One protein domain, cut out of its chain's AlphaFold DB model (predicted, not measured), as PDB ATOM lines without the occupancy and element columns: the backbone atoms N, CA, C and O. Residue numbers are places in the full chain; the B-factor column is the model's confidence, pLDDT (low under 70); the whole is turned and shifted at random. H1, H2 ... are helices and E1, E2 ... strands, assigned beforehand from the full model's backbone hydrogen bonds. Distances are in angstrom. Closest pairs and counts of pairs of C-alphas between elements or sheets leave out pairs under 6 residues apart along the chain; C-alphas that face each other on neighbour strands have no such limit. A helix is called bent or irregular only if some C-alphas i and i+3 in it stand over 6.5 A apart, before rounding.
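Overview. This is residues 136 to 311 of the 312 residues of an uncharacterized protein of Spironucleus salmonicida (UniProt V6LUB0). Two antiparallel sheets, E7 E6 E10 E11 and E3 E4 E9, lie partly face to face as a sandwich, with the short helix H1 near the middle of the domain. The small hairpin E1 and E2 and the bent pair E5 and E8 lie toward one end, while H2, H3 and the long link from E3 to E4 lie toward the other. The printed part has 176 residues, with three named helices and eleven named strands in the order E1 E2 E3 E4 E5 H1 E6 E7 E8 E9 H2 E10 E11 H3. The class is mixed, helices and strands. The whole is compact, with a radius of gyration of the C-alphas of 16.6 A and spans of 47 by 36 by 31 A.

Along the chain. Begin at Ala 136; residues 136 to 151 hold no named element, and at C-alpha 152, (99.576, 83.951, 18.045), you reach E1, residues 152 to 154. E2 follows at residues 161 to 163. E3, residues 168 to 174, is 20.5 A long, and E4, residues 191 to 198, is 23.3 A. E5, residues 203 to 210, bends by 97 degrees at residue 207. Next come H1, residues 218 to 221, E6, residues 223 to 228, and E7, residues 231 to 236. E8 takes residues 246 to 250, and E9, residues 255 to 261, is 19.8 A long. H2, residues 262 to 268, follows at once. Find C-alpha 277 at (76.256, 64.335, -7.224); from there E10 runs 28.6 A to residue 286. E11, residues 289 to 298, runs 29.0 A, and H3, residues 299 to 309, ends at C-alpha 309, (70.796, 71.121, 10.170).

Arrangement. Look first at the four-strand sheet, strongly twisted, with E7 and E11 as edge strands. In the hairpin E10 and E11, N 284 and O 291 are 2.7 A apart, within hydrogen-bond range. E6 pairs with E10 through N 225 and O 283, 2.8 A, and with E7, in a hairpin, through N 235 and O 224, 2.7 A. The other sheet of the sandwich, two sheets face to face, has E4 as its inner strand: N 171 of E3 and O 195 of E4 are 2.8 A apart, as are N 194 of E4 and O 258 of E9. The parts that face each other are 9.3 A centre to centre, with the strands of the one sheet at 28 degrees to those of the other. E3 and E11 have 13 pairs of C-alphas within 8 A, the closest those of Val 172 and Glu 291, 6.5 A. H1 only grazes both sheets; H2 and H3 only graze the four-strand sheet. H2 and H3 touch, about perpendicular at 76 degrees, the closest C-alphas being those of Lys 264 and Ala 309, 5.2 A. In E5 and E8, antiparallel, N 205 and O 248 are 2.8 A apart. In the hairpin E1 and E2, N 162 and O 153 are 2.8 A apart, and E1 is apart from E3. H1 is too short for an O i to N i+4 pair; H2 has 0 of 3 within range but 4 of 4 O i to N i+3 pairs, and H3 has 5 of 7.

Size, cuts and confidence. The two C-alphas farthest apart, those of Glu 150 and Glu 182, are 49.1 A from each other. The printed part has no cut. The link from E3 to E4, 16 residues, is long. The mean pLDDT of the printed part is 90.1; look for low confidence, under 70, at residues 228 to 231 and 266 to 271.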
ATOM      1  N   ALA A 136      94.008  88.277   6.585       90.12
ATOM      2  CA  ALA A 136      92.672  88.353   7.160       90.12
ATOM      3  C   ALA A 136      92.134  86.966   7.536       90.12
ATOM      4  O   ALA A 136      92.117  86.033   6.730       90.12
ATOM      5  N   SER A 137      91.640  86.868   8.769       92.00
ATOM      6  CA  SER A 137      90.870  85.728   9.254       92.00
ATOM      7  C   SER A 137      89.507  85.656   8.548       92.00
ATOM      8  O   SER A 137      88.906  86.705   8.297       92.00
ATOM      9  N   PRO A 138      88.989  84.449   8.246       91.38
ATOM     10  CA  PRO A 138      87.658  84.279   7.663       91.38
ATOM     11  C   PRO A 138      86.512  84.531   8.659       91.38
ATOM     12  O   PRO A 138      85.369  84.667   8.233       91.38
ATOM     13  N   PHE A 139      86.797  84.610   9.964       90.69
ATOM     14  CA  PHE A 139      85.811  84.985  10.984       90.69
ATOM     15  C   PHE A 139      85.428  86.459  10.857       90.69
ATOM     16  O   PHE A 139      86.310  87.319  10.751       90.69
ATOM     17  N   THR A 140      84.124  86.751  10.892       88.44
ATOM     18  CA  THR A 140      83.625  88.124  10.716       88.44
ATOM     19  C   THR A 140      83.246  88.789  12.031       88.44
ATOM     20  O   THR A 140      83.328  90.015  12.125       88.44
ATOM     21  N   GLN A 141      82.914  87.999  13.056       87.69
ATOM     22  CA  GLN A 141      82.690  88.507  14.409       87.69
ATOM     23  C   GLN A 141      83.988  89.014  15.051       87.69
ATOM     24  O   GLN A 141      85.066  88.440  14.864       87.69
ATOM     25  N   GLN A 142      83.861  90.069  15.855       89.31
ATOM     26  CA  GLN A 142      84.957  90.604  16.655       89.31
ATOM     27  C   GLN A 142      85.371  89.603  17.747       89.31
ATOM     28  O   GLN A 142      84.530  88.966  18.382       89.31
ATOM     29  N   PHE A 143      86.678  89.455  17.961       91.44
ATOM     30  CA  PHE A 143      87.257  88.574  18.969       91.44
ATOM     31  C   PHE A 143      87.788  89.387  20.156       91.44
ATOM     32  O   PHE A 143      88.937  89.819  20.159       91.44
ATOM     33  N   ASP A 144      86.953  89.557  21.183       88.50
ATOM     34  CA  ASP A 144      87.281  90.339  22.390       88.50
ATOM     35  C   ASP A 144      87.600  89.459  23.614       88.50
ATOM     36  O   ASP A 144      87.622  89.914  24.763       88.50
ATOM     37  N   ALA A 145      87.836  88.165  23.383       89.19
ATOM     38  CA  ALA A 145      88.112  87.214  24.446       89.19
ATOM     39  C   ALA A 145      89.460  87.487  25.127       89.19
ATOM     40  O   ALA A 145      90.494  87.668  24.481       89.19
ATOM     41  N   LYS A 146      89.459  87.445  26.462       90.75
ATOM     42  CA  LYS A 146      90.660  87.609  27.289       90.75
ATOM     43  C   LYS A 146      91.339  86.258  27.503       90.75
ATOM     44  O   LYS A 146      91.170  85.634  28.546       90.75
ATOM     45  N   ILE A 147      92.084  85.813  26.499       92.62
ATOM     46  CA  ILE A 147      92.833  84.549  26.511       92.62
ATOM     47  C   ILE A 147      94.338  84.790  26.365       92.62
ATOM     48  O   ILE A 147      94.769  85.914  26.100       92.62
ATOM     49  N   ASN A 148      95.146  83.738  26.519       90.44
ATOM     50  CA  ASN A 148      96.567  83.828  26.214       90.44
ATOM     51  C   ASN A 148      96.773  83.920  24.690       90.44
ATOM     52  O   ASN A 148      96.366  83.023  23.952       90.44
ATOM     53  N   LEU A 149      97.410  85.005  24.241       93.38
ATOM     54  CA  LEU A 149      97.729  85.291  22.835       93.38
ATOM     55  C   LEU A 149      99.217  85.096  22.506       93.38
ATOM     56  O   LEU A 149      99.669  85.480  21.429       93.38
ATOM     57  N   GLU A 150      99.998  84.538  23.428       89.75
ATOM     58  CA  GLU A 150     101.414  84.271  23.205       89.75
ATOM     59  C   GLU A 150     101.616  83.389  21.963       89.75
ATOM     60  O   GLU A 150     100.929  82.382  21.772       89.75
ATOM     61  N   ASN A 151     102.559  83.789  21.105       86.38
ATOM     62  CA  ASN A 151     102.882  83.124  19.838       86.38
ATOM     63  C   ASN A 151     101.712  83.030  18.835       86.38
ATOM     64  O   ASN A 151     101.765  82.226  17.902       86.38
ATOM     65  N   ALA A 152     100.666  83.846  19.003       93.25
ATOM     66  CA  ALA A 152      99.576  83.951  18.045       93.25
ATOM     67  C   ALA A 152      99.854  85.012  16.976       93.25
ATOM     68  O   ALA A 152     100.351  86.103  17.259       93.25
ATOM     69  N   VAL A 153      99.420  84.730  15.750       92.69
ATOM     70  CA  VAL A 153      99.228  85.750  14.716       92.69
ATOM     71  C   VAL A 153      97.820  86.309  14.881       92.69
ATOM     72  O   VAL A 153      96.857  85.547  14.903       92.69
ATOM     73  N   ILE A 154      97.683  87.627  15.025       94.00
ATOM     74  CA  ILE A 154      96.398  88.278  15.320       94.00
ATOM     75  C   ILE A 154      95.878  88.975  14.068       94.00
ATOM     76  O   ILE A 154      96.582  89.777  13.452       94.00
ATOM     77  N   CYS A 155      94.626  88.699  13.702       93.00
ATOM     78  CA  CYS A 155      94.001  89.352  12.564       93.00
ATOM     79  C   CYS A 155      93.739  90.822  12.917       93.00
ATOM     80  O   CYS A 155      92.982  91.085  13.853       93.00
ATOM     81  N   PRO A 156      94.270  91.795  12.157       91.06
ATOM     82  CA  PRO A 156      94.088  93.211  12.474       91.06
ATOM     83  C   PRO A 156      92.632  93.679  12.331       91.06
ATOM     84  O   PRO A 156      92.265  94.707  12.889       91.06
ATOM     85  N   LYS A 157      91.802  92.945  11.574       91.06
ATOM     86  CA  LYS A 157      90.404  93.306  11.313       91.06
ATOM     87  C   LYS A 157      89.447  92.794  12.387       91.06
ATOM     88  O   LYS A 157      88.612  93.563  12.838       91.06
ATOM     89  N   SER A 158      89.538  91.513  12.744       91.38
ATOM     90  CA  SER A 158      88.602  90.870  13.678       91.38
ATOM     91  C   SER A 158      89.195  90.602  15.060       91.38
ATOM     92  O   SER A 158      88.484  90.135  15.939       91.38
ATOM     93  N   GLY A 159      90.500  90.816  15.263       93.00
ATOM     94  CA  GLY A 159      91.200  90.434  16.493       93.00
ATOM     95  C   GLY A 159      91.395  88.922  16.660       93.00
ATOM     96  O   GLY A 159      91.986  88.488  17.645       93.00
ATOM     97  N   ARG A 160      90.915  88.098  15.716       93.69
ATOM     98  CA  ARG A 160      90.975  86.635  15.819       93.69
ATOM     99  C   ARG A 160      92.431  86.150  15.815       93.69
ATOM    100  O   ARG A 160      93.147  86.484  14.867       93.69
ATOM    101  N   PRO A 161      92.866  85.351  16.801       94.44
ATOM    102  CA  PRO A 161      94.190  84.748  16.786       94.44
ATOM    103  C   PRO A 161      94.231  83.477  15.930       94.44
ATOM    104  O   PRO A 161      93.244  82.746  15.828       94.44
ATOM    105  N   SER A 162      95.396  83.191  15.358       94.38
ATOM    106  CA  SER A 162      95.783  81.868  14.879       94.38
ATOM    107  C   SER A 162      97.058  81.435  15.592       94.38
ATOM    108  O   SER A 162      98.020  82.199  15.668       94.38
ATOM    109  N   PHE A 163      97.045  80.226  16.146       94.06
ATOM    110  CA  PHE A 163      98.114  79.708  16.993       94.06
ATOM    111  C   PHE A 163      98.925  78.644  16.266       94.06
ATOM    112  O   PHE A 163      98.361  77.801  15.571       94.06
ATOM    113  N   LYS A 164     100.235  78.638  16.517       91.31
ATOM    114  CA  LYS A 164     101.107  77.505  16.209       91.31
ATOM    115  C   LYS A 164     100.975  76.456  17.314       91.31
ATOM    116  O   LYS A 164     101.333  76.730  18.461       91.31
ATOM    117  N   LEU A 165     100.449  75.280  16.996       92.00
ATOM    118  CA  LEU A 165     100.193  74.214  17.959       92.00
ATOM    119  C   LEU A 165     101.360  73.228  17.993       92.00
ATOM    120  O   LEU A 165     101.572  72.437  17.078       92.00
ATOM    121  N   GLN A 166     102.117  73.250  19.087       91.00
ATOM    122  CA  GLN A 166     103.224  72.320  19.292       91.00
ATOM    123  C   GLN A 166     102.739  71.014  19.926       91.00
ATOM    124  O   GLN A 166     101.968  71.017  20.883       91.00
ATOM    125  N   ASN A 167     103.225  69.885  19.407       93.69
ATOM    126  CA  ASN A 167     102.900  68.529  19.864       93.69
ATOM    127  C   ASN A 167     101.412  68.153  19.796       93.69
ATOM    128  O   ASN A 167     101.028  67.128  20.345       93.69
ATOM    129  N   PHE A 168     100.570  68.911  19.102       95.31
ATOM    130  CA  PHE A 168      99.197  68.495  18.837       95.31
ATOM    131  C   PHE A 168      99.089  67.829  17.468       95.31
ATOM    132  O   PHE A 168      99.792  68.186  16.525       95.31
ATOM    133  N   SER A 169      98.184  66.865  17.364       95.12
ATOM    134  CA  SER A 169      97.730  66.306  16.094       95.12
ATOM    135  C   SER A 169      96.211  66.343  16.041       95.12
ATOM    136  O   SER A 169      95.529  66.355  17.070       95.12
ATOM    137  N   MET A 170      95.681  66.380  14.826       96.44
ATOM    138  CA  MET A 170      94.256  66.277  14.566       96.44
ATOM    139  C   MET A 170      94.029  65.061  13.676       96.44
ATOM    140  O   MET A 170      94.869  64.737  12.843       96.44
ATOM    141  N   LYS A 171      92.905  64.379  13.856       96.12
ATOM    142  CA  LYS A 171      92.420  63.343  12.950       96.12
ATOM    143  C   LYS A 171      90.955  63.613  12.671       96.12
ATOM    144  O   LYS A 171      90.199  63.896  13.597       96.12
ATOM    145  N   VAL A 172      90.562  63.520  11.407       96.31
ATOM    146  CA  VAL A 172      89.172  63.715  11.000       96.31
ATOM    147  C   VAL A 172      88.663  62.460  10.321       96.31
ATOM    148  O   VAL A 172      89.271  61.988   9.363       96.31
ATOM    149  N   GLU A 173      87.533  61.940  10.784       95.94
ATOM    150  CA  GLU A 173      86.889  60.743  10.244       95.94
ATOM    151  C   GLU A 173      85.434  61.030   9.871       95.94
ATOM    152  O   GLU A 173      84.760  61.843  10.500       95.94
ATOM    153  N   GLN A 174      84.944  60.366   8.827       94.94
ATOM    154  CA  GLN A 174      83.534  60.419   8.444       94.94
ATOM    155  C   GLN A 174      82.703  59.649   9.473       94.94
ATOM    156  O   GLN A 174      83.016  58.497   9.785       94.94
ATOM    157  N   VAL A 175      81.599  60.234   9.931       95.38
ATOM    158  CA  VAL A 175      80.601  59.481  10.693       95.38
ATOM    159  C   VAL A 175      79.709  58.734   9.709       95.38
ATOM    160  O   VAL A 175      79.121  59.320   8.795       95.38
ATOM    161  N   LYS A 176      79.628  57.411   9.877       89.31
ATOM    162  CA  LYS A 176      78.760  56.568   9.049       89.31
ATOM    163  C   LYS A 176      77.299  56.954   9.282       89.31
ATOM    164  O   LYS A 176      76.911  57.151  10.432       89.31
ATOM    165  N   PRO A 177      76.480  57.025   8.221       90.06
ATOM    166  CA  PRO A 177      75.085  57.390   8.377       90.06
ATOM    167  C   PRO A 177      74.329  56.259   9.083       90.06
ATOM    168  O   PRO A 177      74.587  55.081   8.828       90.06
ATOM    169  N   GLU A 178      73.361  56.606   9.930       87.88
ATOM    170  CA  GLU A 178      72.478  55.611  10.558       87.88
ATOM    171  C   GLU A 178      71.659  54.848   9.507       87.88
ATOM    172  O   GLU A 178      71.427  53.645   9.629       87.88
ATOM    173  N   VAL A 179      71.253  55.549   8.443       88.50
ATOM    174  CA  VAL A 179      70.494  54.992   7.322       88.50
ATOM    175  C   VAL A 179      71.336  55.065   6.056       88.50
ATOM    176  O   VAL A 179      71.575  56.137   5.501       88.50
ATOM    177  N   HIS A 180      71.766  53.905   5.566       91.06
ATOM    178  CA  HIS A 180      72.523  53.816   4.323       91.06
ATOM    179  C   HIS A 180      71.601  53.892   3.098       91.06
ATOM    180  O   HIS A 180      70.680  53.090   2.933       91.06
ATOM    181  N   VAL A 181      71.907  54.822   2.200       88.06
ATOM    182  CA  VAL A 181      71.275  55.004   0.896       88.06
ATOM    183  C   VAL A 181      72.317  54.715  -0.180       88.06
ATOM    184  O   VAL A 181      73.304  55.439  -0.338       88.06
ATOM    185  N   GLU A 182      72.085  53.641  -0.935       87.69
ATOM    186  CA  GLU A 182      73.023  53.143  -1.943       87.69
ATOM    187  C   GLU A 182      73.455  54.255  -2.914       87.69
ATOM    188  O   GLU A 182      72.626  55.007  -3.436       87.69
ATOM    189  N   TYR A 183      74.771  54.366  -3.121       84.94
ATOM    190  CA  TYR A 183      75.448  55.367  -3.961       84.94
ATOM    191  C   TYR A 183      75.300  56.836  -3.544       84.94
ATOM    192  O   TYR A 183      75.846  57.704  -4.224       84.94
ATOM    193  N   GLN A 184      74.583  57.142  -2.461       86.06
ATOM    194  CA  GLN A 184      74.297  58.526  -2.082       86.06
ATOM    195  C   GLN A 184      75.027  58.973  -0.823       86.06
ATOM    196  O   GLN A 184      75.488  60.106  -0.816       86.06
ATOM    197  N   ASN A 185      75.179  58.123   0.194       88.81
ATOM    198  CA  ASN A 185      75.826  58.508   1.457       88.81
ATOM    199  C   ASN A 185      76.803  57.458   2.005       88.81
ATOM    200  O   ASN A 185      77.043  57.366   3.207       88.81
ATOM    201  N   THR A 186      77.429  56.675   1.123       87.69
ATOM    202  CA  THR A 186      78.423  55.653   1.501       87.69
ATOM    203  C   THR A 186      79.559  56.200   2.382       87.69
ATOM    204  O   THR A 186      80.121  55.457   3.179       87.69
ATOM    205  N   TYR A 187      79.863  57.496   2.263       88.50
ATOM    206  CA  TYR A 187      80.929  58.197   2.987       88.50
ATOM    207  C   TYR A 187      80.400  59.180   4.048       88.50
ATOM    208  O   TYR A 187      81.075  60.153   4.373       88.50
ATOM    209  N   GLY A 188      79.184  58.958   4.555       91.62
ATOM    210  CA  GLY A 188      78.576  59.809   5.578       91.62
ATOM    211  C   GLY A 188      77.667  60.904   5.031       91.62
ATOM    212  O   GLY A 188      77.663  61.209   3.838       91.62
ATOM    213  N   ASP A 189      76.918  61.498   5.956       93.56
ATOM    214  CA  ASP A 189      75.904  62.532   5.718       93.56
ATOM    215  C   ASP A 189      76.422  63.940   6.083       93.56
ATOM    216  O   ASP A 189      75.686  64.793   6.571       93.56
ATOM    217  N   GLY A 190      77.720  64.193   5.888       92.00
ATOM    218  CA  GLY A 190      78.355  65.467   6.257       92.00
ATOM    219  C   GLY A 190      78.589  65.652   7.763       92.00
ATOM    220  O   GLY A 190      78.897  66.758   8.207       92.00
ATOM    221  N   LEU A 191      78.475  64.583   8.551       95.44
ATOM    222  CA  LEU A 191      78.904  64.548   9.946       95.44
ATOM    223  C   LEU A 191      80.318  63.960  10.029       95.44
ATOM    224  O   LEU A 191      80.604  62.923   9.426       95.44
ATOM    225  N   PHE A 192      81.199  64.632  10.762       97.19
ATOM    226  CA  PHE A 192      82.592  64.237  10.935       97.19
ATOM    227  C   PHE A 192      82.961  64.185  12.407       97.19
ATOM    228  O   PHE A 192      82.555  65.044  13.185       97.19
ATOM    229  N   THR A 193      83.791  63.215  12.759       97.88
ATOM    230  CA  THR A 193      84.459  63.149  14.048       97.88
ATOM    231  C   THR A 193      85.823  63.819  13.932       97.88
ATOM    232  O   THR A 193      86.626  63.442  13.083       97.88
ATOM    233  N   VAL A 194      86.097  64.798  14.790       98.38
ATOM    234  CA  VAL A 194      87.385  65.486  14.905       98.38
ATOM    235  C   VAL A 194      88.025  65.087  16.228       98.38
ATOM    236  O   VAL A 194      87.533  65.442  17.298       98.38
ATOM    237  N   ALA A 195      89.118  64.336  16.159       98.31
ATOM    238  CA  ALA A 195      89.916  63.938  17.310       98.31
ATOM    239  C   ALA A 195      91.171  64.811  17.398       98.31
ATOM    240  O   ALA A 195      91.951  64.875  16.451       98.31
ATOM    241  N   ILE A 196      91.374  65.471  18.536       98.44
ATOM    242  CA  ILE A 196      92.546  66.304  18.821       98.44
ATOM    243  C   ILE A 196      93.355  65.593  19.898       98.44
ATOM    244  O   ILE A 196      92.809  65.272  20.953       98.44
ATOM    245  N   THR A 197      94.636  65.341  19.632       98.25
ATOM    246  CA  THR A 197      95.518  64.581  20.528       98.25
ATOM    247  C   THR A 197      96.716  65.413  20.946       98.25
ATOM    248  O   THR A 197      97.375  66.020  20.100       98.25
ATOM    249  N   ASN A 198      97.016  65.419  22.245       98.06
ATOM    250  CA  ASN A 198      98.265  65.948  22.779       98.06
ATOM    251  C   ASN A 198      99.348  64.856  22.776       98.06
ATOM    252  O   ASN A 198      99.298  63.922  23.568       98.06
ATOM    253  N   ASN A 199     100.348  64.994  21.914       96.50
ATOM    254  CA  ASN A 199     101.469  64.061  21.763       96.50
ATOM    255  C   ASN A 199     102.692  64.445  22.615       96.50
ATOM    256  O   ASN A 199     103.772  63.888  22.427       96.50
ATOM    257  N   GLY A 200     102.556  65.434  23.502       96.50
ATOM    258  CA  GLY A 200     103.610  65.883  24.408       96.50
ATOM    259  C   GLY A 200     103.150  65.902  25.869       96.50
ATOM    260  O   GLY A 200     102.086  65.363  26.187       96.50
ATOM    261  N   PRO A 201     103.923  66.550  26.760       98.06
ATOM    262  CA  PRO A 201     103.536  66.760  28.155       98.06
ATOM    263  C   PRO A 201     102.183  67.467  28.282       98.06
ATOM    264  O   PRO A 201     101.715  68.097  27.333       98.06
ATOM    265  N   ALA A 202     101.558  67.403  29.460       98.25
ATOM    266  CA  ALA A 202     100.309  68.117  29.723       98.25
ATOM    267  C   ALA A 202     100.432  69.614  29.369       98.25
ATOM    268  O   ALA A 202     101.354  70.295  29.825       98.25
ATOM    269  N   GLN A 203      99.515  70.113  28.540       97.00
ATOM    270  CA  GLN A 203      99.548  71.476  28.005       97.00
ATOM    271  C   GLN A 203      98.158  71.953  27.562       97.00
ATOM    272  O   GLN A 203      97.221  71.172  27.408       97.00
ATOM    273  N   THR A 204      98.028  73.256  27.326       97.06
ATOM    274  CA  THR A 204      96.797  73.874  26.822       97.06
ATOM    275  C   THR A 204      96.796  73.923  25.297       97.06
ATOM    276  O   THR A 204      97.762  74.366  24.678       97.06
ATOM    277  N   CYS A 205      95.691  73.512  24.673       97.06
ATOM    278  CA  CYS A 205      95.464  73.709  23.246       97.06
ATOM    279  C   CYS A 205      94.939  75.130  23.007       97.06
ATOM    280  O   CYS A 205      93.746  75.403  23.133       97.06
ATOM    281  N   ASN A 206      95.837  76.049  22.656       96.00
ATOM    282  CA  ASN A 206      95.500  77.471  22.568       96.00
ATOM    283  C   ASN A 206      94.486  77.823  21.464       96.00
ATOM    284  O   ASN A 206      93.817  78.851  21.566       96.00
ATOM    285  N   ALA A 207      94.358  76.981  20.435       96.31
ATOM    286  CA  ALA A 207      93.404  77.172  19.344       96.31
ATOM    287  C   ALA A 207      92.020  76.560  19.610       96.31
ATOM    288  O   ALA A 207      91.124  76.764  18.797       96.31
ATOM    289  N   LEU A 208      91.845  75.806  20.703       97.19
ATOM    290  CA  LEU A 208      90.577  75.174  21.058       97.19
ATOM    291  C   LEU A 208      89.960  75.894  22.256       97.19
ATOM    292  O   LEU A 208      90.569  75.974  23.326       97.19
ATOM    293  N   PHE A 209      88.748  76.407  22.075       96.12
ATOM    294  CA  PHE A 209      88.056  77.201  23.086       96.12
ATOM    295  C   PHE A 209      86.984  76.394  23.812       96.12
ATOM    296  O   PHE A 209      86.405  75.462  23.257       96.12
ATOM    297  N   GLN A 210      86.684  76.789  25.042       97.00
ATOM    298  CA  GLN A 210      85.545  76.307  25.815       97.00
ATOM    299  C   GLN A 210      84.844  77.477  26.504       97.00
ATOM    300  O   GLN A 210      85.472  78.503  26.793       97.00
ATOM    301  N   ASP A 211      83.551  77.329  26.759       95.94
ATOM    302  CA  ASP A 211      82.794  78.292  27.551       95.94
ATOM    303  C   ASP A 211      83.129  78.196  29.054       95.94
ATOM    304  O   ASP A 211      83.960  77.398  29.497       95.94
ATOM    305  N   LYS A 212      82.476  79.046  29.851       94.12
ATOM    306  CA  LYS A 212      82.629  79.085  31.313       94.12
ATOM    307  C   LYS A 212      82.192  77.790  32.016       94.12
ATOM    308  O   LYS A 212      82.629  77.544  33.138       94.12
ATOM    309  N   ASP A 213      81.313  77.015  31.383       94.62
ATOM    310  CA  ASP A 213      80.733  75.785  31.922       94.62
ATOM    311  C   ASP A 213      81.572  74.555  31.506       94.62
ATOM    312  O   ASP A 213      81.319  73.438  31.956       94.62
ATOM    313  N   GLY A 214      82.620  74.767  30.697       94.69
ATOM    314  CA  GLY A 214      83.547  73.745  30.216       94.69
ATOM    315  C   GLY A 214      83.126  73.088  28.901       94.69
ATOM    316  O   GLY A 214      83.771  72.129  28.470       94.69
ATOM    317  N   SER A 215      82.077  73.582  28.241       96.06
ATOM    318  CA  SER A 215      81.639  73.061  26.944       96.06
ATOM    319  C   SER A 215      82.590  73.525  25.848       96.06
ATOM    320  O   SER A 215      82.824  74.723  25.676       96.06
ATOM    321  N   VAL A 216      83.141  72.583  25.085       97.38
ATOM    322  CA  VAL A 216      84.097  72.894  24.016       97.38
ATOM    323  C   VAL A 216      83.383  73.500  22.807       97.38
ATOM    324  O   VAL A 216      82.441  72.931  22.261       97.38
ATOM    325  N   LEU A 217      83.895  74.636  22.345       96.38
ATOM    326  CA  LEU A 217      83.388  75.430  21.227       96.38
ATOM    327  C   LEU A 217      84.106  75.037  19.928       96.38
ATOM    328  O   LEU A 217      84.815  75.841  19.312       96.38
ATOM    329  N   ILE A 218      83.996  73.761  19.543       96.44
ATOM    330  CA  ILE A 218      84.765  73.191  18.424       96.44
ATOM    331  C   ILE A 218      84.456  73.882  17.088       96.44
ATOM    332  O   ILE A 218      85.375  74.218  16.344       96.44
ATOM    333  N   GLU A 219      83.181  74.159  16.807       94.75
ATOM    334  CA  GLU A 219      82.736  74.814  15.573       94.75
ATOM    335  C   GLU A 219      83.339  76.223  15.451       94.75
ATOM    336  O   GLU A 219      83.823  76.611  14.389       94.75
ATOM    337  N   GLN A 220      83.407  76.971  16.556       93.50
ATOM    338  CA  GLN A 220      84.035  78.290  16.585       93.50
ATOM    339  C   GLN A 220      85.569  78.194  16.581       93.50
ATOM    340  O   GLN A 220      86.244  79.158  16.244       93.50
ATOM    341  N   SER A 221      86.161  77.057  16.933       95.75
ATOM    342  CA  SER A 221      87.621  76.899  16.961       95.75
ATOM    343  C   SER A 221      88.217  76.563  15.588       95.75
ATOM    344  O   SER A 221      89.421  76.712  15.387       95.75
ATOM    345  N   LEU A 222      87.389  76.141  14.628       95.94
ATOM    346  CA  LEU A 222      87.843  75.626  13.339       95.94
ATOM    347  C   LEU A 222      87.570  76.566  12.168       95.94
ATOM    348  O   LEU A 222      86.542  77.238  12.085       95.94
ATOM    349  N   ILE A 223      88.478  76.519  11.197       95.06
ATOM    350  CA  ILE A 223      88.233  76.991   9.835       95.06
ATOM    351  C   ILE A 223      88.061  75.756   8.951       95.06
ATOM    352  O   ILE A 223      88.839  74.808   9.028       95.06
ATOM    353  N   LEU A 224      87.047  75.762   8.094       93.69
ATOM    354  CA  LEU A 224      86.814  74.714   7.111       93.69
ATOM    355  C   LEU A 224      87.121  75.250   5.722       93.69
ATOM    356  O   LEU A 224      86.607  76.289   5.325       93.69
ATOM    357  N   LYS A 225      87.935  74.544   4.947       90.19
ATOM    358  CA  LYS A 225      88.233  74.917   3.568       90.19
ATOM    359  C   LYS A 225      87.613  73.914   2.616       90.19
ATOM    360  O   LYS A 225      88.037  72.764   2.560       90.19
ATOM    361  N   LEU A 226      86.617  74.355   1.857       86.44
ATOM    362  CA  LEU A 226      85.971  73.521   0.850       86.44
ATOM    363  C   LEU A 226      86.680  73.700  -0.481       86.44
ATOM    364  O   LEU A 226      86.863  74.825  -0.949       86.44
ATOM    365  N   SER A 227      87.029  72.581  -1.104       76.31
ATOM    366  CA  SER A 227      87.488  72.538  -2.487       76.31
ATOM    367  C   SER A 227      86.406  71.876  -3.338       76.31
ATOM    368  O   SER A 227      86.288  70.651  -3.390       76.31
ATOM    369  N   SER A 228      85.569  72.693  -3.983       66.19
ATOM    370  CA  SER A 228      84.558  72.235  -4.940       66.19
ATOM    371  C   SER A 228      84.567  73.136  -6.173       66.19
ATOM    372  O   SER A 228      84.428  74.346  -6.039       66.19
ATOM    373  N   MET A 229      84.719  72.542  -7.361       54.81
ATOM    374  CA  MET A 229      84.564  73.189  -8.676       54.81
ATOM    375  C   MET A 229      85.144  74.614  -8.787       54.81
ATOM    376  O   MET A 229      84.416  75.597  -8.890       54.81
ATOM    377  N   GLY A 230      86.475  74.709  -8.852       54.88
ATOM    378  CA  GLY A 230      87.171  75.867  -9.427       54.88
ATOM    379  C   GLY A 230      87.664  76.935  -8.452       54.88
ATOM    380  O   GLY A 230      88.506  77.735  -8.846       54.88
ATOM    381  N   ALA A 231      87.234  76.937  -7.186       64.38
ATOM    382  CA  ALA A 231      87.835  77.800  -6.168       64.38
ATOM    383  C   ALA A 231      87.744  77.174  -4.776       64.38
ATOM    384  O   ALA A 231      86.675  76.739  -4.346       64.38
ATOM    385  N   ALA A 232      88.864  77.170  -4.055       76.19
ATOM    386  CA  ALA A 232      88.855  76.825  -2.644       76.19
ATOM    387  C   ALA A 232      88.299  77.999  -1.828       76.19
ATOM    388  O   ALA A 232      88.676  79.151  -2.055       76.19
ATOM    389  N   ARG A 233      87.410  77.716  -0.876       83.50
ATOM    390  CA  ARG A 233      86.776  78.734  -0.029       83.50
ATOM    391  C   ARG A 233      86.982  78.405   1.433       83.50
ATOM    392  O   ARG A 233      86.759  77.267   1.831       83.50
ATOM    393  N   ASN A 234      87.349  79.413   2.213       88.56
ATOM    394  CA  ASN A 234      87.394  79.311   3.665       88.56
ATOM    395  C   ASN A 234      86.003  79.625   4.222       88.56
ATOM    396  O   ASN A 234      85.402  80.639   3.869       88.56
ATOM    397  N   LEU A 235      85.502  78.734   5.060       90.00
ATOM    398  CA  LEU A 235      84.228  78.782   5.756       90.00
ATOM    399  C   LEU A 235      84.493  78.681   7.256       90.00
ATOM    400  O   LEU A 235      85.455  78.050   7.692       90.00
ATOM    401  N   VAL A 236      83.618  79.279   8.046       91.94
ATOM    402  CA  VAL A 236      83.699  79.297   9.507       91.94
ATOM    403  C   VAL A 236      82.302  79.198  10.077       91.94
ATOM    404  O   VAL A 236      81.373  79.692   9.459       91.94
ATOM    405  N   PHE A 237      82.135  78.630  11.264       90.00
ATOM    406  CA  PHE A 237      80.871  78.741  11.987       90.00
ATOM    407  C   PHE A 237      80.858  80.078  12.727       90.00
ATOM    408  O   PHE A 237      81.352  80.197  13.847       90.00
ATOM    409  N   ASP A 238      80.350  81.117  12.064       81.31
ATOM    410  CA  ASP A 238      80.465  82.511  12.520       81.31
ATOM    411  C   ASP A 238      79.429  82.898  13.594       81.31
ATOM    412  O   ASP A 238      78.861  83.991  13.583       81.31
ATOM    413  N   ALA A 239      79.156  81.982  14.525       85.44
ATOM    414  CA  ALA A 239      78.349  82.277  15.701       85.44
ATOM    415  C   ALA A 239      79.150  83.151  16.690       85.44
ATOM    416  O   ALA A 239      80.365  82.954  16.831       85.44
ATOM    417  N   PRO A 240      78.502  84.093  17.403       85.81
ATOM    418  CA  PRO A 240      79.155  84.861  18.457       85.81
ATOM    419  C   PRO A 240      79.775  83.947  19.515       85.81
ATOM    420  O   PRO A 240      79.177  82.951  19.924       85.81
ATOM    421  N   LEU A 241      80.971  84.305  19.980       89.50
ATOM    422  CA  LEU A 241      81.579  83.632  21.123       89.50
ATOM    423  C   LEU A 241      80.868  84.070  22.412       89.50
ATOM    424  O   LEU A 241      80.564  85.257  22.556       89.50
ATOM    425  N   PRO A 242      80.618  83.149  23.358       91.50
ATOM    426  CA  PRO A 242      80.089  83.521  24.661       91.50
ATOM    427  C   PRO A 242      81.111  84.353  25.450       91.50
ATOM    428  O   PRO A 242      82.304  84.388  25.142       91.50
ATOM    429  N   GLU A 243      80.654  85.029  26.501       89.69
ATOM    430  CA  GLU A 243      81.563  85.723  27.412       89.69
ATOM    431  C   GLU A 243      82.421  84.728  28.209       89.69
ATOM    432  O   GLU A 243      81.982  83.626  28.538       89.69
ATOM    433  N   ASN A 244      83.623  85.160  28.598       91.00
ATOM    434  CA  ASN A 244      84.531  84.411  29.478       91.00
ATOM    435  C   ASN A 244      84.969  83.040  28.933       91.00
ATOM    436  O   ASN A 244      85.119  82.090  29.702       91.00
ATOM    437  N   ILE A 245      85.205  82.934  27.622       95.56
ATOM    438  CA  ILE A 245      85.824  81.728  27.065       95.56
ATOM    439  C   ILE A 245      87.232  81.508  27.623       95.56
ATOM    440  O   ILE A 245      87.971  82.453  27.911       95.56
ATOM    441  N   THR A 246      87.613  80.240  27.713       95.88
ATOM    442  CA  THR A 246      88.962  79.803  28.079       95.88
ATOM    443  C   THR A 246      89.509  78.837  27.031       95.88
ATOM    444  O   THR A 246      88.789  78.409  26.129       95.88
ATOM    445  N   GLN A 247      90.802  78.527  27.108       96.25
ATOM    446  CA  GLN A 247      91.452  77.546  26.237       96.25
ATOM    447  C   GLN A 247      91.421  76.158  26.888       96.25
ATOM    448  O   GLN A 247      91.482  76.035  28.113       96.25
ATOM    449  N   VAL A 248      91.324  75.109  26.072       97.75
ATOM    450  CA  VAL A 248      91.131  73.736  26.561       97.75
ATOM    451  C   VAL A 248      92.457  73.113  26.999       97.75
ATOM    452  O   VAL A 248      93.391  72.998  26.207       97.75
ATOM    453  N   ALA A 249      92.526  72.643  28.245       97.69
ATOM    454  CA  ALA A 249      93.666  71.884  28.760       97.69
ATOM    455  C   ALA A 249      93.616  70.405  28.338       97.69
ATOM    456  O   ALA A 249      92.534  69.808  28.285       97.69
ATOM    457  N   PHE A 250      94.790  69.829  28.080       98.56
ATOM    458  CA  PHE A 250      95.002  68.415  27.776       98.56
ATOM    459  C   PHE A 250      96.063  67.820  28.706       98.56
ATOM    460  O   PHE A 250      97.105  68.427  28.966       98.56
ATOM    461  N   SER A 251      95.818  66.598  29.158       98.56
ATOM    462  CA  SER A 251      96.820  65.742  29.793       98.56
ATOM    463  C   SER A 251      97.794  65.194  28.746       98.56
ATOM    464  O   SER A 251      97.561  65.293  27.538       98.56
ATOM    465  N   GLU A 252      98.911  64.624  29.192       98.25
ATOM    466  CA  GLU A 252      99.849  63.931  28.303       98.25
ATOM    467  C   GLU A 252      99.167  62.735  27.624       98.25
ATOM    468  O   GLU A 252      98.528  61.919  28.291       98.25
ATOM    469  N   GLY A 253      99.265  62.654  26.294       98.00
ATOM    470  CA  GLY A 253      98.634  61.596  25.500       98.00
ATOM    471  C   GLY A 253      97.107  61.689  25.387       98.00
ATOM    472  O   GLY A 253      96.498  60.803  24.792       98.00
ATOM    473  N   GLU A 254      96.464  62.714  25.959       98.56
ATOM    474  CA  GLU A 254      95.004  62.824  25.941       98.56
ATOM    475  C   GLU A 254      94.489  63.116  24.527       98.56
ATOM    476  O   GLU A 254      94.956  64.038  23.851       98.56
ATOM    477  N   THR A 255      93.466  62.364  24.120       98.62
ATOM    478  CA  THR A 255      92.671  62.627  22.923       98.62
ATOM    479  C   THR A 255      91.274  63.073  23.332       98.62
ATOM    480  O   THR A 255      90.591  62.374  24.080       98.62
ATOM    481  N   LYS A 256      90.821  64.208  22.797       98.50
ATOM    482  CA  LYS A 256      89.423  64.650  22.892       98.50
ATOM    483  C   LYS A 256      88.773  64.591  21.521       98.50
ATOM    484  O   LYS A 256      89.388  64.965  20.524       98.50
ATOM    485  N   THR A 257      87.530  64.132  21.491       98.31
ATOM    486  CA  THR A 257      86.804  63.831  20.261       98.31
ATOM    487  C   THR A 257      85.512  64.626  20.203       98.31
ATOM    488  O   THR A 257      84.762  64.668  21.175       98.31
ATOM    489  N   PHE A 258      85.260  65.241  19.053       97.81
ATOM    490  CA  PHE A 258      84.127  66.129  18.818       97.81
ATOM    491  C   PHE A 258      83.421  65.754  17.522       97.81
ATOM    492  O   PHE A 258      84.054  65.238  16.604       97.81
ATOM    493  N   GLU A 259      82.131  66.051  17.420       96.69
ATOM    494  CA  GLU A 259      81.378  65.894  16.178       96.69
ATOM    495  C   GLU A 259      81.108  67.250  15.532       96.69
ATOM    496  O   GLU A 259      80.817  68.233  16.214       96.69
ATOM    497  N   ILE A 260      81.204  67.299  14.204       95.75
ATOM    498  CA  ILE A 260      80.949  68.498  13.408       95.75
ATOM    499  C   ILE A 260      80.063  68.147  12.234       95.75
ATOM    500  O   ILE A 260      80.425  67.336  11.380       95.75
ATOM    501  N   ASN A 261      78.924  68.825  12.160       94.19
ATOM    502  CA  ASN A 261      78.034  68.746  11.018       94.19
ATOM    503  C   ASN A 261      78.350  69.880  10.036       94.19
ATOM    504  O   ASN A 261      77.929  71.025  10.221       94.19
ATOM    505  N   VAL A 262      79.073  69.568   8.959       92.81
ATOM    506  CA  VAL A 262      79.466  70.579   7.962       92.81
ATOM    507  C   VAL A 262      78.283  71.070   7.128       92.81
ATOM    508  O   VAL A 262      78.387  72.117   6.491       92.81
ATOM    509  N   LEU A 263      77.146  70.363   7.132       90.75
ATOM    510  CA  LEU A 263      75.946  70.793   6.406       90.75
ATOM    511  C   LEU A 263      75.343  72.077   6.988       90.75
ATOM    512  O   LEU A 263      74.741  72.851   6.239       90.75
ATOM    513  N   LYS A 264      75.576  72.358   8.280       89.00
ATOM    514  CA  LYS A 264      75.178  73.619   8.927       89.00
ATOM    515  C   LYS A 264      75.773  74.846   8.226       89.00
ATOM    516  O   LYS A 264      75.151  75.906   8.219       89.00
ATOM    517  N   LEU A 265      76.926  74.709   7.559       81.00
ATOM    518  CA  LEU A 265      77.575  75.805   6.825       81.00
ATOM    519  C   LEU A 265      76.763  76.291   5.617       81.00
ATOM    520  O   LEU A 265      76.915  77.439   5.205       81.00
ATOM    521  N   LYS A 266      75.871  75.470   5.039       68.56
ATOM    522  CA  LYS A 266      75.021  75.915   3.918       68.56
ATOM    523  C   LYS A 266      74.036  77.016   4.339       68.56
ATOM    524  O   LYS A 266      73.641  77.809   3.482       68.56
ATOM    525  N   SER A 267      73.723  77.153   5.637       58.53
ATOM    526  CA  SER A 267      72.976  78.310   6.171       58.53
ATOM    527  C   SER A 267      73.636  79.656   5.847       58.53
ATOM    528  O   SER A 267      72.957  80.680   5.753       58.53
ATOM    529  N   MET A 268      74.946  79.667   5.588       61.12
ATOM    530  CA  MET A 268      75.748  80.881   5.433       61.12
ATOM    531  C   MET A 268      75.698  81.495   4.028       61.12
ATOM    532  O   MET A 268      76.610  82.215   3.631       61.12
ATOM    533  N   LYS A 269      74.635  81.219   3.255       57.88
ATOM    534  CA  LYS A 269      74.434  81.732   1.885       57.88
ATOM    535  C   LYS A 269      75.642  81.489   0.976       57.88
ATOM    536  O   LYS A 269      76.042  82.354   0.199       57.88
ATOM    537  N   ILE A 270      76.225  80.295   1.049       67.19
ATOM    538  CA  ILE A 270      77.306  79.901   0.148       67.19
ATOM    539  C   ILE A 270      76.699  79.780  -1.252       67.19
ATOM    540  O   ILE A 270      76.060  78.780  -1.579       67.19
ATOM    541  N   GLU A 271      76.885  80.814  -2.079       60.69
ATOM    542  CA  GLU A 271      76.301  80.921  -3.428       60.69
ATOM    543  C   GLU A 271      76.599  79.698  -4.315       60.69
ATOM    544  O   GLU A 271      75.864  79.410  -5.259       60.69
ATOM    545  N   GLN A 272      77.652  78.946  -3.983       70.44
ATOM    546  CA  GLN A 272      78.123  77.765  -4.704       70.44
ATOM    547  C   GLN A 272      78.297  76.545  -3.789       70.44
ATOM    548  O   GLN A 272      79.285  75.823  -3.908       70.44
ATOM    549  N   TRP A 273      77.369  76.296  -2.858       78.50
ATOM    550  CA  TRP A 273      77.343  74.990  -2.189       78.50
ATOM    551  C   TRP A 273      77.280  73.861  -3.239       78.50
ATOM    552  O   TRP A 273      76.597  74.052  -4.253       78.50
ATOM    553  N   PRO A 274      77.949  72.710  -3.026       79.06
ATOM    554  CA  PRO A 274      77.866  71.552  -3.913       79.06
ATOM    555  C   PRO A 274      76.429  71.214  -4.329       79.06
ATOM    556  O   PRO A 274      75.505  71.241  -3.518       79.06
ATOM    557  N   ARG A 275      76.222  70.905  -5.612       82.56
ATOM    558  CA  ARG A 275      74.913  70.527  -6.171       82.56
ATOM    559  C   ARG A 275      75.050  69.301  -7.057       82.56
ATOM    560  O   ARG A 275      76.100  69.071  -7.652       82.56
ATOM    561  N   GLY A 276      73.962  68.551  -7.193       86.06
ATOM    562  CA  GLY A 276      73.957  67.318  -7.975       86.06
ATOM    563  C   GLY A 276      74.620  66.186  -7.199       86.06
ATOM    564  O   GLY A 276      74.260  65.965  -6.050       86.06
ATOM    565  N   GLY A 277      75.546  65.463  -7.828       87.56
ATOM    566  CA  GLY A 277      76.256  64.335  -7.224       87.56
ATOM    567  C   GLY A 277      77.764  64.503  -7.358       87.56
ATOM    568  O   GLY A 277      78.294  64.355  -8.459       87.56
ATOM    569  N   MET A 278      78.464  64.818  -6.268       87.00
ATOM    570  CA  MET A 278      79.911  65.037  -6.307       87.00
ATOM    571  C   MET A 278      80.599  64.747  -4.977       87.00
ATOM    572  O   MET A 278      80.004  64.860  -3.910       87.00
ATOM    573  N   ARG A 279      81.892  64.428  -5.039       88.38
ATOM    574  CA  ARG A 279      82.741  64.357  -3.850       88.38
ATOM    575  C   ARG A 279      83.121  65.768  -3.404       88.38
ATOM    576  O   ARG A 279      83.579  66.569  -4.219       88.38
ATOM    577  N   VAL A 280      82.937  66.052  -2.122       87.56
ATOM    578  CA  VAL A 280      83.256  67.337  -1.495       87.56
ATOM    579  C   VAL A 280      84.453  67.125  -0.587       87.56
ATOM    580  O   VAL A 280      84.331  66.424   0.412       87.56
ATOM    581  N   TYR A 281      85.596  67.707  -0.943       89.12
ATOM    582  CA  TYR A 281      86.797  67.678  -0.110       89.12
ATOM    583  C   TYR A 281      86.806  68.875   0.834       89.12
ATOM    584  O   TYR A 281      86.554  70.012   0.419       89.12
ATOM    585  N   ILE A 282      87.109  68.605   2.097       91.31
ATOM    586  CA  ILE A 282      87.091  69.570   3.188       91.31
ATOM    587  C   ILE A 282      88.418  69.468   3.921       91.31
ATOM    588  O   ILE A 282      88.794  68.388   4.373       91.31
ATOM    589  N   GLN A 283      89.107  70.596   4.057       93.00
ATOM    590  CA  GLN A 283      90.214  70.718   4.994       93.00
ATOM    591  C   GLN A 283      89.690  71.322   6.296       93.00
ATOM    592  O   GLN A 283      89.030  72.358   6.275       93.00
ATOM    593  N   PHE A 284      89.983  70.678   7.413       95.69
ATOM    594  CA  PHE A 284      89.705  71.134   8.763       95.69
ATOM    595  C   PHE A 284      90.978  71.770   9.294       95.69
ATOM    596  O   PHE A 284      92.047  71.165   9.231       95.69
ATOM    597  N   VAL A 285      90.871  72.997   9.787       96.00
ATOM    598  CA  VAL A 285      92.010  73.792  10.231       96.00
ATOM    599  C   VAL A 285      91.809  74.197  11.681       96.00
ATOM    600  O   VAL A 285      90.851  74.909  11.988       96.00
ATOM    601  N   LEU A 286      92.747  73.796  12.538       96.31
ATOM    602  CA  LEU A 286      92.833  74.197  13.941       96.31
ATOM    603  C   LEU A 286      94.206  74.826  14.194       96.31
ATOM    604  O   LEU A 286      95.214  74.122  14.227       96.31
ATOM    605  N   GLY A 287      94.254  76.150  14.359       94.19
ATOM    606  CA  GLY A 287      95.528  76.872  14.417       94.19
ATOM    607  C   GLY A 287      96.323  76.685  13.120       94.19
ATOM    608  O   GLY A 287      95.882  77.119  12.054       94.19
ATOM    609  N   ASP A 288      97.473  76.019  13.202       91.75
ATOM    610  CA  ASP A 288      98.322  75.663  12.062       91.75
ATOM    611  C   ASP A 288      98.235  74.185  11.631       91.75
ATOM    612  O   ASP A 288      98.885  73.797  10.656       91.75
ATOM    613  N   ILE A 289      97.417  73.373  12.310       93.81
ATOM    614  CA  ILE A 289      97.176  71.968  11.961       93.81
ATOM    615  C   ILE A 289      96.076  71.896  10.906       93.81
ATOM    616  O   ILE A 289      95.014  72.506  11.057       93.81
ATOM    617  N   ILE A 290      96.315  71.119   9.849       94.00
ATOM    618  CA  ILE A 290      95.367  70.921   8.754       94.00
ATOM    619  C   ILE A 290      95.148  69.430   8.524       94.00
ATOM    620  O   ILE A 290      96.066  68.733   8.099       94.00
ATOM    621  N   GLU A 291      93.909  68.976   8.660       93.31
ATOM    622  CA  GLU A 291      93.487  67.637   8.239       93.31
ATOM    623  C   GLU A 291      92.519  67.716   7.075       93.31
ATOM    624  O   GLU A 291      91.798  68.698   6.932       93.31
ATOM    625  N   SER A 292      92.497  66.691   6.230       91.56
ATOM    626  CA  SER A 292      91.608  66.657   5.070       91.56
ATOM    627  C   SER A 292      90.749  65.405   5.104       91.56
ATOM    628  O   SER A 292      91.237  64.308   5.347       91.56
ATOM    629  N   ASN A 293      89.460  65.565   4.828       92.75
ATOM    630  CA  ASN A 293      88.552  64.451   4.594       92.75
ATOM    631  C   ASN A 293      87.551  64.845   3.496       92.75
ATOM    632  O   ASN A 293      87.590  65.952   2.952       92.75
ATOM    633  N   PHE A 294      86.667  63.938   3.115       92.06
ATOM    634  CA  PHE A 294      85.638  64.191   2.124       92.06
ATOM    635  C   PHE A 294      84.323  63.528   2.509       92.06
ATOM    636  O   PHE A 294      84.269  62.729   3.430       92.06
ATOM    637  N   PHE A 295      83.264  63.828   1.771       91.50
ATOM    638  CA  PHE A 295      82.068  62.989   1.700       91.50
ATOM    639  C   PHE A 295      81.456  63.105   0.300       91.50
ATOM    640  O   PHE A 295      81.894  63.928  -0.514       91.50
ATOM    641  N   TYR A 296      80.485  62.254  -0.026       90.62
ATOM    642  CA  TYR A 296      79.759  62.364  -1.291       90.62
ATOM    643  C   TYR A 296      78.472  63.151  -1.076       90.62
ATOM    644  O   TYR A 296      77.579  62.695  -0.375       90.62
ATOM    645  N   TYR A 297      78.363  64.318  -1.704       90.44
ATOM    646  CA  TYR A 297      77.146  65.113  -1.676       90.44
ATOM    647  C   TYR A 297      76.234  64.721  -2.835       90.44
ATOM    648  O   TYR A 297      76.593  64.873  -4.003       90.44
ATOM    649  N   SER A 298      75.032  64.269  -2.490       91.69
ATOM    650  CA  SER A 298      73.903  64.052  -3.399       91.69
ATOM    651  C   SER A 298      72.777  65.012  -3.037       91.69
ATOM    652  O   SER A 298      72.192  64.857  -1.966       91.69
ATOM    653  N   SER A 299      72.429  65.951  -3.923       90.50
ATOM    654  CA  SER A 299      71.308  66.891  -3.740       90.50
ATOM    655  C   SER A 299      70.012  66.178  -3.352       90.50
ATOM    656  O   SER A 299      69.328  66.599  -2.429       90.50
ATOM    657  N   LYS A 300      69.712  65.036  -3.987       91.19
ATOM    658  CA  LYS A 300      68.489  64.258  -3.728       91.19
ATOM    659  C   LYS A 300      68.353  63.808  -2.267       91.19
ATOM    660  O   LYS A 300      67.234  63.637  -1.795       91.19
ATOM    661  N   HIS A 301      69.474  63.593  -1.583       91.62
ATOM    662  CA  HIS A 301      69.519  63.096  -0.207       91.62
ATOM    663  C   HIS A 301      69.854  64.208   0.791       91.62
ATOM    664  O   HIS A 301      69.129  64.445   1.750       91.62
ATOM    665  N   HIS A 302      70.931  64.944   0.531       92.19
ATOM    666  CA  HIS A 302      71.515  65.874   1.487       92.19
ATOM    667  C   HIS A 302      70.835  67.240   1.519       92.19
ATOM    668  O   HIS A 302      70.990  67.940   2.514       92.19
ATOM    669  N   ASP A 303      70.080  67.645   0.486       90.44
ATOM    670  CA  ASP A 303      69.391  68.943   0.537       90.44
ATOM    671  C   ASP A 303      68.388  68.993   1.709       90.44
ATOM    672  O   ASP A 303      68.358  69.995   2.419       90.44
ATOM    673  N   ALA A 304      67.681  67.893   1.996       89.69
ATOM    674  CA  ALA A 304      66.782  67.790   3.152       89.69
ATOM    675  C   ALA A 304      67.532  67.779   4.500       89.69
ATOM    676  O   ALA A 304      67.084  68.379   5.476       89.69
ATOM    677  N   LEU A 305      68.697  67.123   4.561       90.69
ATOM    678  CA  LEU A 305      69.530  67.096   5.770       90.69
ATOM    679  C   LEU A 305      70.116  68.466   6.090       90.69
ATOM    680  O   LEU A 305      70.192  68.847   7.255       90.69
ATOM    681  N   VAL A 306      70.483  69.225   5.058       88.12
ATOM    682  CA  VAL A 306      70.880  70.620   5.225       88.12
ATOM    683  C   VAL A 306      69.738  71.419   5.842       88.12
ATOM    684  O   VAL A 306      69.967  72.108   6.826       88.12
ATOM    685  N   GLU A 307      68.526  71.352   5.282       84.81
ATOM    686  CA  GLU A 307      67.387  72.131   5.789       84.81
ATOM    687  C   GLU A 307      67.132  71.871   7.275       84.81
ATOM    688  O   GLU A 307      66.889  72.817   8.022       84.81
ATOM    689  N   LYS A 308      67.271  70.612   7.708       86.06
ATOM    690  CA  LYS A 308      67.204  70.232   9.120       86.06
ATOM    691  C   LYS A 308      68.366  70.812   9.933       86.06
ATOM    692  O   LYS A 308      68.129  71.438  10.956       86.06
ATOM    693  N   ALA A 309      69.602  70.654   9.463       85.56
ATOM    694  CA  ALA A 309      70.796  71.121  10.170       85.56
ATOM    695  C   ALA A 309      70.828  72.646  10.368       85.56
ATOM    696  O   ALA A 309      71.433  73.123  11.316       85.56
ATOM    697  N   VAL A 310      70.194  73.423   9.483       77.44
ATOM    698  CA  VAL A 310      70.091  74.888   9.620       77.44
ATOM    699  C   VAL A 310      69.075  75.317  10.692       77.44
ATOM    700  O   VAL A 310      69.109  76.462  11.137       77.44
ATOM    701  N   GLN A 311      68.156  74.436  11.092       73.81
ATOM    702  CA  GLN A 311      67.139  74.727  12.110       73.81
ATOM    703  C   GLN A 311      67.596  74.405  13.540       73.81
ATOM    704  O   GLN A 311      66.938  74.845  14.483       73.81
TER     705      GLN A 311